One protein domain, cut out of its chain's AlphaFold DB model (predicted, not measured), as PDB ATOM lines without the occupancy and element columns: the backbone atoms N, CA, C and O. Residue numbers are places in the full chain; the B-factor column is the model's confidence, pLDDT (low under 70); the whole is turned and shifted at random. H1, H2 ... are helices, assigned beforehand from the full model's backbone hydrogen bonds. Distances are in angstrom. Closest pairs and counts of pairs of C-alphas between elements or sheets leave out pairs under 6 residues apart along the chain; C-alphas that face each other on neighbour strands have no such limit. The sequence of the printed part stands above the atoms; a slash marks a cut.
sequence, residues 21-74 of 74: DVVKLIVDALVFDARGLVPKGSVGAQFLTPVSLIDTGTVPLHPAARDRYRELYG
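AT A GLANCE: This is residues 21 to 74 of the 74 residues of an uncharacterized protein of Leucobacter insecticola (UniProt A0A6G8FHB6). Two longer helices, H1 and H4, pack side by side at a slant, and two loops, residues 39 to 44 and 55 to 60, stick out from the body. The short H2 follows H1, and the short H3 lies near H1 between the loops. The 54 printed residues hold four named helices, H1 to H4 in order, and no named strand: all helix. The whole is only just compact, close to loose, with radius of gyration 11.6 A and spans 33 by 24 by 19 A.

HOW THE PARTS SIT: H1, residues 21 to 32, touches H4, residues 63 to 73, closest at C-alphas of Lys 24 and Ala 65, 5.9 A; they run the same way at a tilt of 37 degrees, only just steep. H3, residues 50 to 53, is close to H1 but not clearly touching, closest at C-alphas of Val 31 and Pro 50, 6.2 A. H2, residues 34 to 37, is likewise close to H1, closest at C-alphas of Leu 30 and Leu 37, 7.8 A, and apart from H4. In H1 and H4 every O i to N i+4 pair is within hydrogen-bond range; H2 and H3 are too short for one.

IN THESE COORDINATES: H1 begins at C-alpha 21 (-45.579, 25.523, 14.861) and is 16.2 A long; H4, 15.5 A, ends at C-alpha 73 (-35.248, 25.715, -0.182). H2 and H3 are each 5.1 A.

THE WHOLE: The farthest C-alphas, of Gly 41 and Gly 74, are 33.1 A apart. The printed part has no cut; the link H2 to H3 is long, and pLDDT is under 70 at residues 43 to 47.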
ATOM      1  N   ASP A  21     -45.135  24.234  15.396       98.12
ATOM      2  CA  ASP A  21     -45.579  25.523  14.861       98.12
ATOM      3  C   ASP A  21     -44.692  26.680  15.342       98.12
ATOM      4  O   ASP A  21     -44.265  27.507  14.536       98.12
ATOM      5  N   VAL A  22     -44.324  26.693  16.625       98.31
ATOM      6  CA  VAL A  22     -43.386  27.672  17.188       98.31
ATOM      7  C   VAL A  22     -42.008  27.531  16.545       98.31
ATOM      8  O   VAL A  22     -41.388  28.530  16.187       98.31
ATOM      9  N   VAL A  23     -41.528  26.302  16.347       98.19
ATOM     10  CA  VAL A  23     -40.241  26.054  15.678       98.19
ATOM     11  C   VAL A  23     -40.259  26.570  14.238       98.19
ATOM     12  O   VAL A  23     -39.297  27.208  13.807       98.19
ATOM     13  N   LYS A  24     -41.351  26.345  13.499       97.69
ATOM     14  CA  LYS A  24     -41.518  26.860  12.133       97.69
ATOM     15  C   LYS A  24     -41.519  28.390  12.100       97.69
ATOM     16  O   LYS A  24     -40.819  28.965  11.273       97.69
ATOM     17  N   LEU A  25     -42.217  29.038  13.034       97.12
ATOM     18  CA  LEU A  25     -42.219  30.500  13.163       97.12
ATOM     19  C   LEU A  25     -40.827  31.062  13.469       97.12
ATOM     20  O   LEU A  25     -40.455  32.105  12.936       97.12
ATOM     21  N   ILE A  26     -40.034  30.371  14.293       95.50
ATOM     22  CA  ILE A  26     -38.643  30.760  14.555       95.50
ATOM     23  C   ILE A  26     -37.809  30.670  13.274       95.50
ATOM     24  O   ILE A  26     -37.060  31.599  12.982       95.50
ATOM     25  N   VAL A  27     -37.940  29.590  12.494       95.06
ATOM     26  CA  VAL A  27     -37.243  29.466  11.202       95.06
ATOM     27  C   VAL A  27     -37.633  30.605  10.263       95.06
ATOM     28  O   VAL A  27     -36.749  31.231   9.683       95.06
ATOM     29  N   ASP A  28     -38.923  30.916  10.160       94.88
ATOM     30  CA  ASP A  28     -39.406  32.004   9.311       94.88
ATOM     31  C   ASP A  28     -38.822  33.357   9.750       94.88
ATOM     32  O   ASP A  28     -38.267  34.078   8.921       94.88
ATOM     33  N   ALA A  29     -38.829  33.666  11.049       93.00
ATOM     34  CA  ALA A  29     -38.237  34.897  11.570       93.00
ATOM     35  C   ALA A  29     -36.721  34.979  11.301       93.00
ATOM     36  O   ALA A  29     -36.196  36.035  10.949       93.00
ATOM     37  N   LEU A  30     -35.996  33.864  11.431       91.00
ATOM     38  CA  LEU A  30     -34.561  33.817  11.145       91.00
ATOM     39  C   LEU A  30     -34.257  33.964   9.652       91.00
ATOM     40  O   LEU A  30     -33.226  34.525   9.297       91.00
ATOM     41  N   VAL A  31     -35.122  33.471   8.774       90.44
ATOM     42  CA  VAL A  31     -34.916  33.540   7.324       90.44
ATOM     43  C   VAL A  31     -35.315  34.904   6.764       90.44
ATOM     44  O   VAL A  31     -34.559  35.502   5.996       90.44
ATOM     45  N   PHE A  32     -36.497  35.392   7.127       90.62
ATOM     46  CA  PHE A  32     -37.102  36.568   6.504       90.62
ATOM     47  C   PHE A  32     -36.815  37.857   7.277       90.62
ATOM     48  O   PHE A  32     -36.617  38.906   6.661       90.62
ATOM     49  N   ASP A  33     -36.691  37.774   8.603       88.62
ATOM     50  CA  ASP A  33     -36.623  38.940   9.489       88.62
ATOM     51  C   ASP A  33     -35.272  39.103  10.203       88.62
ATOM     52  O   ASP A  33     -35.133  39.974  11.066       88.62
ATOM     53  N   ALA A  34     -34.233  38.346   9.822       83.31
ATOM     54  CA  ALA A  34     -32.913  38.361  10.474       83.31
ATOM     55  C   ALA A  34     -32.357  39.768  10.750       83.31
ATOM     56  O   ALA A  34     -31.786  40.020  11.809       83.31
ATOM     57  N   ARG A  35     -32.541  40.716   9.819       78.81
ATOM     58  CA  ARG A  35     -32.052  42.099   9.984       78.81
ATOM     59  C   ARG A  35     -32.756  42.853  11.113       78.81
ATOM     60  O   ARG A  35     -32.156  43.754  11.686       78.81
ATOM     61  N   GLY A  36     -34.011  42.515  11.404       84.00
ATOM     62  CA  GLY A  36     -34.777  43.071  12.519       84.00
ATOM     63  C   GLY A  36     -34.430  42.432  13.865       84.00
ATOM     64  O   GLY A  36     -34.631  43.057  14.901       84.00
ATOM     65  N   LEU A  37     -33.870  41.219  13.853       83.50
ATOM     66  CA  LEU A  37     -33.473  40.489  15.060       83.50
ATOM     67  C   LEU A  37     -32.096  40.907  15.591       83.50
ATOM     68  O   LEU A  37     -31.785  40.654  16.755       83.50
ATOM     69  N   VAL A  38     -31.265  41.539  14.757       81.50
ATOM     70  CA  VAL A  38     -29.904  41.926  15.135       81.50
ATOM     71  C   VAL A  38     -29.839  43.413  15.499       81.50
ATOM     72  O   VAL A  38     -30.104  44.267  14.647       81.50
ATOM     73  N   PRO A  39     -29.451  43.761  16.742       81.00
ATOM     74  CA  PRO A  39     -29.282  45.150  17.146       81.00
ATOM     75  C   PRO A  39     -28.293  45.919  16.262       81.00
ATOM     76  O   PRO A  39     -27.294  45.390  15.764       81.00
ATOM     77  N   LYS A  40     -28.536  47.225  16.107       80.00
ATOM     78  CA  LYS A  40     -27.602  48.114  15.405       80.00
ATOM     79  C   LYS A  40     -26.238  48.089  16.102       80.00
ATOM     80  O   LYS A  40     -26.157  48.320  17.304       80.00
ATOM     81  N   GLY A  41     -25.177  47.846  15.333       73.31
ATOM     82  CA  GLY A  41     -23.803  47.787  15.843       73.31
ATOM     83  C   GLY A  41     -23.339  46.398  16.295       73.31
ATOM     84  O   GLY A  41     -22.185  46.260  16.695       73.31
ATOM     85  N   SER A  42     -24.178  45.362  16.201       76.75
ATOM     86  CA  SER A  42     -23.743  43.987  16.455       76.75
ATOM     87  C   SER A  42     -22.738  43.514  15.402       76.75
ATOM     88  O   SER A  42     -23.051  43.377  14.217       76.75
ATOM     89  N   VAL A  43     -21.526  43.206  15.857       67.12
ATOM     90  CA  VAL A  43     -20.509  42.516  15.060       67.12
ATOM     91  C   VAL A  43     -20.959  41.061  14.886       67.12
ATOM     92  O   VAL A  43     -21.162  40.362  15.873       67.12
ATOM     93  N   GLY A  44     -21.164  40.610  13.642       61.38
ATOM     94  CA  GLY A  44     -21.584  39.232  13.335       61.38
ATOM     95  C   GLY A  44     -22.994  39.064  12.751       61.38
ATOM     96  O   GLY A  44     -23.362  37.950  12.391       61.38
ATOM     97  N   ALA A  45     -23.755  40.147  12.557       60.00
ATOM     98  CA  ALA A  45     -25.060  40.120  11.870       60.00
ATOM     99  C   ALA A  45     -25.006  39.460  10.475       60.00
ATOM    100  O   ALA A  45     -25.971  38.859  10.011       60.00
ATOM    101  N   GLN A  46     -23.844  39.552   9.826       62.44
ATOM    102  CA  GLN A  46     -23.531  38.950   8.528       62.44
ATOM    103  C   GLN A  46     -23.577  37.411   8.505       62.44
ATOM    104  O   GLN A  46     -23.508  36.834   7.426       62.44
ATOM    105  N   PHE A  47     -23.685  36.748   9.665       60.47
ATOM    106  CA  PHE A  47     -23.710  35.287   9.790       60.47
ATOM    107  C   PHE A  47     -25.118  34.700   9.978       60.47
ATOM    108  O   PHE A  47     -25.243  33.502  10.194       60.47
ATOM    109  N   LEU A  48     -26.190  35.494   9.890       72.56
ATOM    110  CA  LEU A  48     -27.563  34.969   9.817       72.56
ATOM    111  C   LEU A  48     -28.001  34.812   8.359       72.56
ATOM    112  O   LEU A  48     -28.996  35.379   7.916       72.56
ATOM    113  N   THR A  49     -27.207  34.075   7.586       76.06
ATOM    114  CA  THR A  49     -27.588  33.668   6.230       76.06
ATOM    115  C   THR A  49     -28.312  32.320   6.272       76.06
ATOM    116  O   THR A  49     -28.019  31.509   7.150       76.06
ATOM    117  N   PRO A  50     -29.199  32.007   5.316       74.44
ATOM    118  CA  PRO A  50     -29.855  30.699   5.267       74.44
ATOM    119  C   PRO A  50     -28.890  29.503   5.327       74.44
ATOM    120  O   PRO A  50     -29.163  28.529   6.022       74.44
ATOM    121  N   VAL A  51     -27.728  29.599   4.668       77.44
ATOM    122  CA  VAL A  51     -26.706  28.534   4.646       77.44
ATOM    123  C   VAL A  51     -26.094  28.302   6.028       77.44
ATOM    124  O   VAL A  51     -25.886  27.164   6.428       77.44
ATOM    125  N   SER A  52     -25.836  29.367   6.783       81.06
ATOM    126  CA  SER A  52     -25.295  29.260   8.142       81.06
ATOM    127  C   SER A  52     -26.343  28.843   9.178       81.06
ATOM    128  O   SER A  52     -25.981  28.329  10.227       81.06
ATOM    129  N   LEU A  53     -27.638  29.042   8.907       86.62
ATOM    130  CA  LEU A  53     -28.718  28.694   9.840       86.62
ATOM    131  C   LEU A  53     -28.972  27.181   9.956       86.62
ATOM    132  O   LEU A  53     -29.535  26.730  10.954       86.62
ATOM    133  N   ILE A  54     -28.568  26.403   8.949       88.88
ATOM    134  CA  ILE A  54     -28.701  24.937   8.940       88.88
ATOM    135  C   ILE A  54     -27.438  24.214   9.428       88.88
ATOM    136  O   ILE A  54     -27.494  23.013   9.690       88.88
ATOM    137  N   ASP A  55     -26.312  24.922   9.549       88.81
ATOM    138  CA  ASP A  55     -25.033  24.352   9.973       88.81
ATOM    139  C   ASP A  55     -24.941  24.294  11.503       88.81
ATOM    140  O   ASP A  55     -24.460  25.208  12.175       88.81
ATOM    141  N   THR A  56     -25.454  23.203  12.072       90.88
ATOM    142  CA  THR A  56     -25.491  22.970  13.523       90.88
ATOM    143  C   THR A  56     -24.396  22.017  14.013       90.88
ATOM    144  O   THR A  56     -24.420  21.574  15.167       90.88
ATOM    145  N   GLY A  57     -23.420  21.690  13.160       89.12
ATOM    146  CA  GLY A  57     -22.348  20.749  13.478       89.12
ATOM    147  C   GLY A  57     -22.881  19.385  13.932       89.12
ATOM    148  O   GLY A  57     -23.590  18.699  13.202       89.12
ATOM    149  N   THR A  58     -22.529  18.970  15.151       91.19
ATOM    150  CA  THR A  58     -22.949  17.679  15.728       91.19
ATOM    151  C   THR A  58     -24.309  17.723  16.424       91.19
ATOM    152  O   THR A  58     -24.827  16.675  16.813       91.19
ATOM    153  N   VAL A  59     -24.901  18.909  16.600       93.44
ATOM    154  CA  VAL A  59     -26.218  19.054  17.226       93.44
ATOM    155  C   VAL A  59     -27.286  18.840  16.152       93.44
ATOM    156  O   VAL A  59     -27.273  19.548  15.147       93.44
ATOM    157  N   PRO A  60     -28.222  17.891  16.313       94.12
ATOM    158  CA  PRO A  60     -29.257  17.671  15.312       94.12
ATOM    159  C   PRO A  60     -30.232  18.853  15.257       94.12
ATOM    160  O   PRO A  60     -30.638  19.388  16.290       94.12
ATOM    161  N   LEU A  61     -30.669  19.213  14.048       95.50
ATOM    162  CA  LEU A  61     -31.789  20.134  13.866       95.50
ATOM    163  C   LEU A  61     -33.074  19.552  14.463       95.50
ATOM    164  O   LEU A  61     -33.346  18.351  14.353       95.50
ATOM    165  N   HIS A  62     -33.912  20.428  15.016       97.44
ATOM    166  CA  HIS A  62     -35.286  20.071  15.355       97.44
ATOM    167  C   HIS A  62     -36.010  19.555  14.093       97.44
ATOM    168  O   HIS A  62     -35.886  20.198  13.044       97.44
ATOM    169  N   PRO A  63     -36.781  18.447  14.147       97.38
ATOM    170  CA  PRO A  63     -37.442  17.890  12.962       97.38
ATOM    171  C   PRO A  63     -38.282  18.922  12.203       97.38
ATOM    172  O   PRO A  63     -38.074  19.108  11.007       97.38
ATOM    173  N   ALA A  64     -39.117  19.685  12.917       97.94
ATOM    174  CA  ALA A  64     -39.909  20.761  12.323       97.94
ATOM    175  C   ALA A  64     -39.067  21.880  11.680       97.94
ATOM    176  O   ALA A  64     -39.482  22.431  10.662       97.94
ATOM    177  N   ALA A  65     -37.879  22.193  12.216       97.00
ATOM    178  CA  ALA A  65     -36.988  23.181  11.607       97.00
ATOM    179  C   ALA A  65     -36.399  22.653  10.296       97.00
ATOM    180  O   ALA A  65     -36.431  23.338   9.281       97.00
ATOM    181  N   ARG A  66     -35.910  21.405  10.295       95.75
ATOM    182  CA  ARG A  66     -35.402  20.738   9.088       95.75
ATOM    183  C   ARG A  66     -36.465  20.684   7.996       95.75
ATOM    184  O   ARG A  66     -36.168  20.978   6.841       95.75
ATOM    185  N   ASP A  67     -37.680  20.285   8.354       96.81
ATOM    186  CA  ASP A  67     -38.768  20.152   7.391       96.81
ATOM    187  C   ASP A  67     -39.175  21.532   6.853       96.81
ATOM    188  O   ASP A  67     -39.344  21.679   5.646       96.81
ATOM    189  N   ARG A  68     -39.168  22.577   7.693       96.56
ATOM    190  CA  ARG A  68     -39.387  23.955   7.237       96.56
ATOM    191  C   ARG A  68     -38.291  24.467   6.303       96.56
ATOM    192  O   ARG A  68     -38.604  25.051   5.274       96.56
ATOM    193  N   TYR A  69     -37.018  24.219   6.606       94.31
ATOM    194  CA  TYR A  69     -35.926  24.574   5.694       94.31
ATOM    195  C   TYR A  69     -36.060  23.869   4.336       94.31
ATOM    196  O   TYR A  69     -35.787  24.483   3.309       94.31
ATOM    197  N   ARG A  70     -36.527  22.612   4.309       93.94
ATOM    198  CA  ARG A  70     -36.834  21.897   3.058       93.94
ATOM    199  C   ARG A  70     -38.023  22.496   2.313       93.94
ATOM    200  O   ARG A  70     -37.952  22.606   1.104       93.94
ATOM    201  N   GLU A  71     -39.086  22.906   3.001       95.19
ATOM    202  CA  GLU A  71     -40.219  23.596   2.360       95.19
ATOM    203  C   GLU A  71     -39.793  24.919   1.691       95.19
ATOM    204  O   GLU A  71     -40.367  25.306   0.678       95.19
ATOM    205  N   LEU A  72     -38.808  25.623   2.263       91.50
ATOM    206  CA  LEU A  72     -38.345  26.924   1.770       91.50
ATOM    207  C   LEU A  72     -37.292  26.833   0.654       91.50
ATOM    208  O   LEU A  72     -37.226  27.733  -0.183       91.50
ATOM    209  N   TYR A  73     -36.449  25.796   0.664       87.00
ATOM    210  CA  TYR A  73     -35.248  25.715  -0.182       87.00
ATOM    211  C   TYR A  73     -35.050  24.377  -0.910       87.00
ATOM    212  O   TYR A  73     -34.084  24.250  -1.665       87.00
ATOM    213  N   GLY A  74     -35.883  23.376  -0.623       73.00
ATOM    214  CA  GLY A  74     -35.828  22.031  -1.202       73.00
ATOM    215  C   GLY A  74     -36.628  21.881  -2.484       73.00
ATOM    216  O   GLY A  74     -37.557  22.684  -2.719       73.00
TER     217      GLY A  74